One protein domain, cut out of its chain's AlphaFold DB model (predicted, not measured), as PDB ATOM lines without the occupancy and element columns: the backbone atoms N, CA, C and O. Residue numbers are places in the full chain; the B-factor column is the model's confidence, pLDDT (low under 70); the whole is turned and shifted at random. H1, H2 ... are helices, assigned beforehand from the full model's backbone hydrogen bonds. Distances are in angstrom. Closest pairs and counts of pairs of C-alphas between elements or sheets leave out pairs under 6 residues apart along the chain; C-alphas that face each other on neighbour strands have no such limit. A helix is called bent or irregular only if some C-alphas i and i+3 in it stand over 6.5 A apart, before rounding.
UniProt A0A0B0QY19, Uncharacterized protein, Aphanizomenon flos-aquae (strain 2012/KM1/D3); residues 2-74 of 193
ATOM      1  N   LYS A   2     149.527 123.132 118.355       37.34
ATOM      2  CA  LYS A   2     150.170 124.444 118.482       37.34
ATOM      3  C   LYS A   2     149.703 125.017 119.826       37.34
ATOM      4  O   LYS A   2     148.514 125.235 120.004       37.34
ATOM      5  N   LYS A   3     150.602 125.122 120.812       49.03
ATOM      6  CA  LYS A   3     150.293 125.801 122.077       49.03
ATOM      7  C   LYS A   3     150.211 127.285 121.755       49.03
ATOM      8  O   LYS A   3     151.245 127.902 121.494       49.03
ATOM      9  N   GLU A   4     149.002 127.823 121.689       58.94
ATOM     10  CA  GLU A   4     148.834 129.265 121.621       58.94
ATOM     11  C   GLU A   4     149.408 129.880 122.890       58.94
ATOM     12  O   GLU A   4     149.187 129.399 124.003       58.94
ATOM     13  N   LYS A   5     150.272 130.868 122.691       67.88
ATOM     14  CA  LYS A   5     151.021 131.492 123.770       67.88
ATOM     15  C   LYS A   5     150.258 132.733 124.213       67.88
ATOM     16  O   LYS A   5     149.882 133.543 123.371       67.88
ATOM     17  N   ILE A   6     150.057 132.870 125.519       70.19
ATOM     18  CA  ILE A   6     149.319 133.989 126.108       70.19
ATOM     19  C   ILE A   6     150.180 135.257 126.014       70.19
ATOM     20  O   ILE A   6     151.406 135.200 126.186       70.19
ATOM     21  N   ARG A   7     149.543 136.385 125.690       75.81
ATOM     22  CA  ARG A   7     150.182 137.696 125.534       75.81
ATOM     23  C   ARG A   7     149.683 138.671 126.592       75.81
ATOM     24  O   ARG A   7     148.509 138.644 126.949       75.81
ATOM     25  N   ASP A   8     150.579 139.509 127.103       74.81
ATOM     26  CA  ASP A   8     150.231 140.595 128.014       74.81
ATOM     27  C   ASP A   8     149.543 141.754 127.263       74.81
ATOM     28  O   ASP A   8     149.392 141.730 126.039       74.81
ATOM     29  N   ARG A   9     149.140 142.800 127.996       69.31
ATOM     30  CA  ARG A   9     148.493 143.997 127.422       69.31
ATOM     31  C   ARG A   9     149.387 144.779 126.447       69.31
ATOM     32  O   ARG A   9     148.882 145.607 125.700       69.31
ATOM     33  N   GLU A  10     150.691 144.517 126.446       74.75
ATOM     34  CA  GLU A  10     151.689 145.114 125.552       74.75
ATOM     35  C   GLU A  10     152.061 144.159 124.394       74.75
ATOM     36  O   GLU A  10     152.962 144.443 123.606       74.75
ATOM     37  N   GLY A  11     151.365 143.021 124.266       71.44
ATOM     38  CA  GLY A  11     151.551 142.033 123.201       71.44
ATOM     39  C   GLY A  11     152.722 141.065 123.411       71.44
ATOM     40  O   GLY A  11     153.014 140.263 122.508       71.44
ATOM     41  N   ARG A  12     153.385 141.104 124.574       79.56
ATOM     42  CA  ARG A  12     154.543 140.261 124.910       79.56
ATOM     43  C   ARG A  12     154.103 138.902 125.427       79.56
ATOM     44  O   ARG A  12     153.152 138.781 126.189       79.56
ATOM     45  N   LEU A  13     154.840 137.871 125.035       80.31
ATOM     46  CA  LEU A  13     154.608 136.506 125.495       80.31
ATOM     47  C   LEU A  13     154.956 136.372 126.978       80.31
ATOM     48  O   LEU A  13     156.045 136.778 127.383       80.31
ATOM     49  N   PHE A  14     154.090 135.728 127.757       80.06
ATOM     50  CA  PHE A  14     154.387 135.406 129.151       80.06
ATOM     51  C   PHE A  14     154.011 133.964 129.505       80.06
ATOM     52  O   PHE A  14     153.232 133.307 128.814       80.06
ATOM     53  N   THR A  15     154.618 133.457 130.578       79.56
ATOM     54  CA  THR A  15     154.262 132.173 131.193       79.56
ATOM     55  C   THR A  15     153.633 132.459 132.544       79.56
ATOM     56  O   THR A  15     154.174 133.241 133.320       79.56
ATOM     57  N   TYR A  16     152.492 131.833 132.810       80.38
ATOM     58  CA  TYR A  16     151.802 131.954 134.084       80.38
ATOM     59  C   TYR A  16     152.231 130.813 135.010       80.38
ATOM     60  O   TYR A  16     152.098 129.642 134.650       80.38
ATOM     61  N   LEU A  17     152.758 131.159 136.183       85.25
ATOM     62  CA  LEU A  17     153.108 130.223 137.246       85.25
ATOM     63  C   LEU A  17     152.358 130.648 138.508       85.25
ATOM     64  O   LEU A  17     152.505 131.785 138.952       85.25
ATOM     65  N   ALA A  18     151.560 129.742 139.066       81.75
ATOM     66  CA  ALA A  18     150.818 129.969 140.296       81.75
ATOM     67  C   ALA A  18     151.336 129.038 141.392       81.75
ATOM     68  O   ALA A  18     151.539 127.846 141.158       81.75
ATOM     69  N   PHE A  19     151.520 129.596 142.586       86.38
ATOM     70  CA  PHE A  19     151.811 128.849 143.802       86.38
ATOM     71  C   PHE A  19     150.619 128.958 144.743       86.38
ATOM     72  O   PHE A  19     150.001 130.017 144.846       86.38
ATOM     73  N   VAL A  20     150.307 127.859 145.420       85.50
ATOM     74  CA  VAL A  20     149.187 127.763 146.356       85.50
ATOM     75  C   VAL A  20     149.756 127.378 147.706       85.50
ATOM     76  O   VAL A  20     150.461 126.378 147.816       85.50
ATOM     77  N   SER A  21     149.458 128.180 148.720       86.88
ATOM     78  CA  SER A  21     149.881 127.951 150.098       86.88
ATOM     79  C   SER A  21     148.700 128.166 151.030       86.88
ATOM     80  O   SER A  21     147.972 129.149 150.879       86.88
ATOM     81  N   SER A  22     148.527 127.284 152.006       86.12
ATOM     82  CA  SER A  22     147.590 127.486 153.107       86.12
ATOM     83  C   SER A  22     148.029 126.672 154.317       86.12
ATOM     84  O   SER A  22     148.617 125.601 154.163       86.12
ATOM     85  N   ASP A  23     147.667 127.143 155.509       87.12
ATOM     86  CA  ASP A  23     147.917 126.409 156.754       87.12
ATOM     87  C   ASP A  23     147.234 125.032 156.742       87.12
ATOM     88  O   ASP A  23     147.732 124.068 157.315       87.12
ATOM     89  N   CYS A  24     146.099 124.924 156.044       82.88
ATOM     90  CA  CYS A  24     145.409 123.657 155.841       82.88
ATOM     91  C   CYS A  24     146.262 122.683 155.018       82.88
ATOM     92  O   CYS A  24     146.476 121.554 155.447       82.88
ATOM     93  N   LEU A  25     146.804 123.107 153.872       85.19
ATOM     94  CA  LEU A  25     147.646 122.248 153.035       85.19
ATOM     95  C   LEU A  25     148.888 121.757 153.791       85.19
ATOM     96  O   LEU A  25     149.265 120.599 153.633       85.19
ATOM     97  N   ASP A  26     149.468 122.595 154.653       84.69
ATOM     98  CA  ASP A  26     150.608 122.228 155.500       84.69
ATOM     99  C   ASP A  26     150.283 121.137 156.532       84.69
ATOM    100  O   ASP A  26     151.168 120.368 156.906       84.69
ATOM    101  N   GLN A  27     149.030 121.028 156.978       85.62
ATOM    102  CA  GLN A  27     148.591 119.983 157.912       85.62
ATOM    103  C   GLN A  27     148.381 118.626 157.231       85.62
ATOM    104  O   GLN A  27     148.495 117.588 157.882       85.62
ATOM    105  N   TYR A  28     148.107 118.622 155.924       86.25
ATOM    106  CA  TYR A  28     147.811 117.418 155.150       86.25
ATOM    107  C   TYR A  28     148.979 116.995 154.251       86.25
ATOM    108  O   TYR A  28     148.747 116.464 153.175       86.25
ATOM    109  N   VAL A  29     150.238 117.192 154.648       87.44
ATOM    110  CA  VAL A  29     151.409 116.663 153.914       87.44
ATOM    111  C   VAL A  29     151.865 115.305 154.455       87.44
ATOM    112  O   VAL A  29     151.664 114.976 155.624       87.44
ATOM    113  N   ASN A  30     152.512 114.498 153.614       84.56
ATOM    114  CA  ASN A  30     153.229 113.307 154.073       84.56
ATOM    115  C   ASN A  30     154.518 113.682 154.842       84.56
ATOM    116  O   ASN A  30     154.994 114.814 154.776       84.56
ATOM    117  N   GLN A  31     155.116 112.723 155.565       84.56
ATOM    118  CA  GLN A  31     156.330 112.958 156.372       84.56
ATOM    119  C   GLN A  31     157.511 113.497 155.548       84.56
ATOM    120  O   GLN A  31     158.301 114.296 156.042       84.56
ATOM    121  N   GLU A  32     157.607 113.084 154.285       89.06
ATOM    122  CA  GLU A  32     158.646 113.526 153.350       89.06
ATOM    123  C   GLU A  32     158.356 114.909 152.733       89.06
ATOM    124  O   GLU A  32     159.214 115.464 152.051       89.06
ATOM    125  N   ARG A  33     157.160 115.478 152.968       84.38
ATOM    126  CA  ARG A  33     156.633 116.721 152.367       84.38
ATOM    127  C   ARG A  33     156.716 116.753 150.835       84.38
ATOM    128  O   ARG A  33     156.903 117.805 150.228       84.38
ATOM    129  N   THR A  34     156.567 115.592 150.208       85.88
ATOM    130  CA  THR A  34     156.573 115.399 148.751       85.88
ATOM    131  C   THR A  34     155.169 115.265 148.166       85.88
ATOM    132  O   THR A  34     155.008 115.384 146.953       85.88
ATOM    133  N   ASN A  35     154.153 115.016 149.000       84.31
ATOM    134  CA  ASN A  35     152.773 114.842 148.556       84.31
ATOM    135  C   ASN A  35     151.757 115.245 149.639       84.31
ATOM    136  O   ASN A  35     152.095 115.308 150.825       84.31
ATOM    137  N   PHE A  36     150.509 115.472 149.228       85.56
ATOM    138  CA  PHE A  36     149.389 115.762 150.121       85.56
ATOM    139  C   PHE A  36     148.562 114.499 150.421       85.56
ATOM    140  O   PHE A  36     148.165 113.771 149.514       85.56
ATOM    141  N   ASN A  37     148.257 114.273 151.696       85.62
ATOM    142  CA  ASN A  37     147.339 113.267 152.228       85.62
ATOM    143  C   ASN A  37     145.898 113.814 152.269       85.62
ATOM    144  O   ASN A  37     145.280 113.891 153.330       85.62
ATOM    145  N   LEU A  38     145.377 114.226 151.113       83.38
ATOM    146  CA  LEU A  38     143.994 114.688 150.950       83.38
ATOM    147  C   LEU A  38     143.154 113.603 150.275       83.38
ATOM    148  O   LEU A  38     143.652 112.847 149.439       83.38
ATOM    149  N   ILE A  39     141.858 113.561 150.587       84.50
ATOM    150  CA  ILE A  39     140.917 112.758 149.800       84.50
ATOM    151  C   ILE A  39     140.812 113.347 148.389       84.50
ATOM    152  O   ILE A  39     140.829 114.566 148.204       84.50
ATOM    153  N   HIS A  40     140.737 112.496 147.366       78.94
ATOM    154  CA  HIS A  40     140.715 112.985 145.986       78.94
ATOM    155  C   HIS A  40     139.364 113.600 145.611       78.94
ATOM    156  O   HIS A  40     139.325 114.697 145.056       78.94
ATOM    157  N   ASN A  41     138.286 112.901 145.963       78.12
ATOM    158  CA  ASN A  41     136.892 113.307 145.831       78.12
ATOM    159  C   ASN A  41     136.147 112.914 147.102       78.12
ATOM    160  O   ASN A  41     136.611 112.051 147.849       78.12
ATOM    161  N   HIS A  42     134.970 113.493 147.291       77.12
ATOM    162  CA  HIS A  42     134.030 112.960 148.256       77.12
ATOM    163  C   HIS A  42     133.474 111.616 147.779       77.12
ATOM    164  O   HIS A  42     133.054 111.476 146.629       77.12
ATOM    165  N   GLU A  43     133.466 110.633 148.674       66.50
ATOM    166  CA  GLU A  43     132.826 109.336 148.480       66.50
ATOM    167  C   GLU A  43     131.994 109.001 149.726       66.50
ATOM    168  O   GLU A  43     132.505 108.940 150.846       66.50
ATOM    169  N   GLY A  44     130.689 108.779 149.545       69.81
ATOM    170  CA  GLY A  44     129.778 108.465 150.649       69.81
ATOM    171  C   GLY A  44     129.646 109.613 151.658       69.81
ATOM    172  O   GLY A  44     129.419 110.755 151.279       69.81
ATOM    173  N   PHE A  45     129.791 109.312 152.950       59.75
ATOM    174  CA  PHE A  45     129.557 110.252 154.059       59.75
ATOM    175  C   PHE A  45     130.633 111.340 154.228       59.75
ATOM    176  O   PHE A  45     130.553 112.128 155.162       59.75
ATOM    177  N   THR A  46     131.661 111.408 153.376       59.31
ATOM    178  CA  THR A  46     132.778 112.360 153.543       59.31
ATOM    179  C   THR A  46     132.390 113.834 153.374       59.31
ATOM    180  O   THR A  46     133.123 114.692 153.858       59.31
ATOM    181  N   GLU A  47     131.276 114.142 152.699       58.84
ATOM    182  CA  GLU A  47     130.731 115.515 152.607       58.84
ATOM    183  C   GLU A  47     130.231 116.005 153.976       58.84
ATOM    184  O   GLU A  47     130.493 117.142 154.362       58.84
ATOM    185  N   ASP A  48     129.622 115.118 154.770       57.25
ATOM    186  CA  ASP A  48     129.020 115.454 156.068       57.25
ATOM    187  C   ASP A  48     130.059 115.717 157.176       57.25
ATOM    188  O   ASP A  48     129.739 116.306 158.210       57.25
ATOM    189  N   ILE A  49     131.313 115.292 156.974       61.16
ATOM    190  CA  ILE A  49     132.413 115.424 157.953       61.16
ATOM    191  C   ILE A  49     133.245 116.698 157.696       61.16
ATOM    192  O   ILE A  49     134.160 117.006 158.457       61.16
ATOM    193  N   GLY A  50     132.945 117.460 156.636       63.81
ATOM    194  CA  GLY A  50     133.658 118.702 156.310       63.81
ATOM    195  C   GLY A  50     135.127 118.501 155.914       63.81
ATOM    196  O   GLY A  50     135.950 119.392 156.121       63.81
ATOM    197  N   LEU A  51     135.478 117.325 155.381       70.62
ATOM    198  CA  LEU A  51     136.825 117.040 154.877       70.62
ATOM    199  C   LEU A  51     137.014 117.686 153.504       70.62
ATOM    200  O   LEU A  51     136.255 117.389 152.596       70.62
ATOM    201  N   ILE A  52     138.046 118.509 153.325       78.12
ATOM    202  CA  ILE A  52     138.305 119.170 152.037       78.12
ATOM    203  C   ILE A  52     138.863 118.158 151.032       78.12
ATOM    204  O   ILE A  52     139.879 117.503 151.298       78.12
ATOM    205  N   ALA A  53     138.239 118.068 149.856       84.62
ATOM    206  CA  ALA A  53     138.731 117.226 148.774       84.62
ATOM    207  C   ALA A  53     139.668 117.977 147.822       84.62
ATOM    208  O   ALA A  53     139.506 119.159 147.513       84.62
ATOM    209  N   TYR A  54     140.638 117.252 147.270       84.19
ATOM    210  CA  TYR A  54     141.590 117.797 146.304       84.19
ATOM    211  C   TYR A  54     140.894 118.402 145.074       84.19
ATOM    212  O   TYR A  54     141.325 119.433 144.554       84.19
ATOM    213  N   LYS A  55     139.797 117.787 144.614       83.50
ATOM    214  CA  LYS A  55     139.023 118.291 143.475       83.50
ATOM    215  C   LYS A  55     138.308 119.610 143.768       83.50
ATOM    216  O   LYS A  55     138.197 120.431 142.861       83.50
ATOM    217  N   GLU A  56     137.869 119.844 145.003       85.62
ATOM    218  CA  GLU A  56     137.283 121.132 145.401       85.62
ATOM    219  C   GLU A  56     138.323 122.243 145.304       85.62
ATOM    220  O   GLU A  56     138.099 123.247 144.628       85.62
ATOM    221  N   ILE A  57     139.506 122.000 145.878       86.94
ATOM    222  CA  ILE A  57     140.653 122.909 145.796       86.94
ATOM    223  C   ILE A  57     140.989 123.196 144.327       86.94
ATOM    224  O   ILE A  57     141.146 124.354 143.948       86.94
ATOM    225  N   GLN A  58     141.053 122.162 143.481       84.69
ATOM    226  CA  GLN A  58     141.309 122.319 142.048       84.69
ATOM    227  C   GLN A  58     140.253 123.166 141.336       84.69
ATOM    228  O   GLN A  58     140.621 124.044 140.556       84.69
ATOM    229  N   ASN A  59     138.967 122.906 141.564       86.31
ATOM    230  CA  ASN A  59     137.886 123.628 140.899       86.31
ATOM    231  C   ASN A  59     137.902 125.116 141.271       86.31
ATOM    232  O   ASN A  59     137.819 125.970 140.384       86.31
ATOM    233  N   GLU A  60     138.090 125.426 142.556       88.56
ATOM    234  CA  GLU A  60     138.213 126.808 143.030       88.56
ATOM    235  C   GLU A  60     139.463 127.493 142.467       88.56
ATOM    236  O   GLU A  60     139.397 128.620 141.974       88.56
ATOM    237  N   LEU A  61     140.598 126.793 142.424       88.06
ATOM    238  CA  LEU A  61     141.814 127.301 141.783       88.06
ATOM    239  C   LEU A  61     141.612 127.609 140.306       88.06
ATOM    240  O   LEU A  61     142.040 128.665 139.843       88.06
ATOM    241  N   ILE A  62     140.959 126.714 139.566       86.19
ATOM    242  CA  ILE A  62     140.648 126.932 138.151       86.19
ATOM    243  C   ILE A  62     139.777 128.180 137.996       86.19
ATOM    244  O   ILE A  62     140.059 128.995 137.119       86.19
ATOM    245  N   SER A  63     138.772 128.364 138.856       86.31
ATOM    246  CA  SER A  63     137.907 129.548 138.856       86.31
ATOM    247  C   SER A  63     138.707 130.837 139.083       86.31
ATOM    248  O   SER A  63     138.666 131.758 138.262       86.31
ATOM    249  N   VAL A  64     139.526 130.883 140.139       88.44
ATOM    250  CA  VAL A  64     140.350 132.055 140.485       88.44
ATOM    251  C   VAL A  64     141.366 132.374 139.387       88.44
ATOM    252  O   VAL A  64     141.490 133.531 138.975       88.44
ATOM    253  N   ILE A  65     142.070 131.361 138.878       87.38
ATOM    254  CA  ILE A  65     143.056 131.522 137.801       87.38
ATOM    255  C   ILE A  65     142.373 132.018 136.524       87.38
ATOM    256  O   ILE A  65     142.881 132.937 135.881       87.38
ATOM    257  N   SER A  66     141.210 131.461 136.172       82.88
ATOM    258  CA  SER A  66     140.452 131.874 134.983       82.88
ATOM    259  C   SER A  66     140.003 133.331 135.083       82.88
ATOM    260  O   SER A  66     140.164 134.083 134.125       82.88
ATOM    261  N   ASN A  67     139.529 133.764 136.254       84.94
ATOM    262  CA  ASN A  67     139.156 135.159 136.499       84.94
ATOM    263  C   ASN A  67     140.363 136.102 136.405       84.94
ATOM    264  O   ASN A  67     140.272 137.166 135.794       84.94
ATOM    265  N   ASN A  68     141.511 135.706 136.960       84.75
ATOM    266  CA  ASN A  68     142.732 136.512 136.909       84.75
ATOM    267  C   ASN A  68     143.289 136.634 135.481       84.75
ATOM    268  O   ASN A  68     143.758 137.698 135.079       84.75
ATOM    269  N   LEU A  69     143.195 135.552 134.700       83.75
ATOM    270  CA  LEU A  69     143.650 135.510 133.315       83.75
ATOM    271  C   LEU A  69     142.638 136.088 132.320       83.75
ATOM    272  O   LEU A  69     143.035 136.418 131.205       83.75
ATOM    273  N   SER A  70     141.370 136.260 132.704       80.50
ATOM    274  CA  SER A  70     140.301 136.765 131.830       80.50
ATOM    275  C   SER A  70     140.702 138.012 131.018       80.50
ATOM    276  O   SER A  70     140.568 137.968 129.793       80.50
ATOM    277  N   PRO A  71     141.322 139.065 131.599       79.62
ATOM    278  CA  PRO A  71     141.731 140.253 130.839       79.62
ATOM    279  C   PRO A  71     142.792 139.987 129.761       79.62
ATOM    280  O   PRO A  71     142.949 140.780 128.840       79.62
ATOM    281  N   PHE A  72     143.553 138.900 129.893       75.62
ATOM    282  CA  PHE A  72     144.584 138.482 128.939       75.62
ATOM    283  C   PHE A  72     144.050 137.469 127.916       75.62
ATOM    284  O   PHE A  72     144.651 137.278 126.862       75.62
ATOM    285  N   LEU A  73     142.922 136.823 128.223       73.56
ATOM    286  CA  LEU A  73     142.262 135.838 127.365       73.56
ATOM    287  C   LEU A  73     141.159 136.456 126.498       73.56
ATOM    288  O   LEU A  73     140.867 135.904 125.441       73.56
ATOM    289  N   GLN A  74     140.600 137.608 126.883       72.62
ATOM    290  CA  GLN A  74     139.566 138.310 126.110       72.62
ATOM    291  C   GLN A  74     140.000 138.591 124.667       72.62
ATOM    292  O   GLN A  74     139.280 138.239 123.738       72.62
TER     293      GLN A  74
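AT A GLANCE: This is residues 2 to 74 of the 193 residues of an uncharacterized protein of Aphanizomenon flos-aquae (strain 2012/KM1/D3) (UniProt A0A0B0QY19). One long helix, H3, makes one side of an open, loose, elongated frame, and the extended stretch of residues 13 to 22 runs alongside it the other way, leading to the short helix H1. The chain turns back around residues 9 to 12, near the end of H3, while at the other end of the frame a looping stretch, residues 28 to 43, leads from H1 to the short helix H2, and residues 44 to 49 stick out there. The printed part has 73 residues with three named helices, in the order H1, H2, H3, and no named strand. The class is all helix, though the helices hold 30 of the 73 printed residues, under half. The whole is only just loose, close to extended, with a radius of gyration of the C-alphas of 16.7 A and spans of 48 by 28 by 25 A.

IN THESE COORDINATES: H3 is the longest helix, residues 54 to 74, and measures 28.9 A from C-alpha 54 at (141.590, 117.797, 146.304) to C-alpha 74 at (139.566, 138.310, 126.110). H2, residues 44 to 47, measures 7.4 A from first to last C-alpha. H1, residues 23 to 27, begins with C-alpha 23 at (147.917, 126.409, 156.754) and measures 6.6 A.

HOW THE PARTS SIT: H3 touches no helix. It has a kink of 48 degrees near residue 68 and is irregular, with C-alphas 68 and 71 7.2 A apart. H2 is irregular too, with C-alphas 44 and 47 7.4 A apart. H1 and H3 are apart, with no C-alpha of the one within 8 A of the other. H1 and H2 are apart by the same test, and so are H2 and H3. In H1 every O i to N i+4 pair is within hydrogen-bond range, in H3 15 of 17 are, and H2, with 4 residues, is too short for such a pair; its one O i to N i+3 pair is not within range.

THE WHOLE: The two C-alphas farthest apart are those of Glu 10 and Phe 45, 50.2 A. The first and last printed C-alphas, those of Lys 2 and Gln 74, are 19.0 A apart. The printed part has no cut. The link from H1 to H2 is long, with 16 residues, and the link from H2 to H3 is short but not tight, with 6. Residues 44 to 49, of which 44 to 47 belong to H2, stand free. The mean pLDDT of the printed part is 78.5, and 13 residues are under 70: residues 2 to 5, residue 9 and residues 43 to 50.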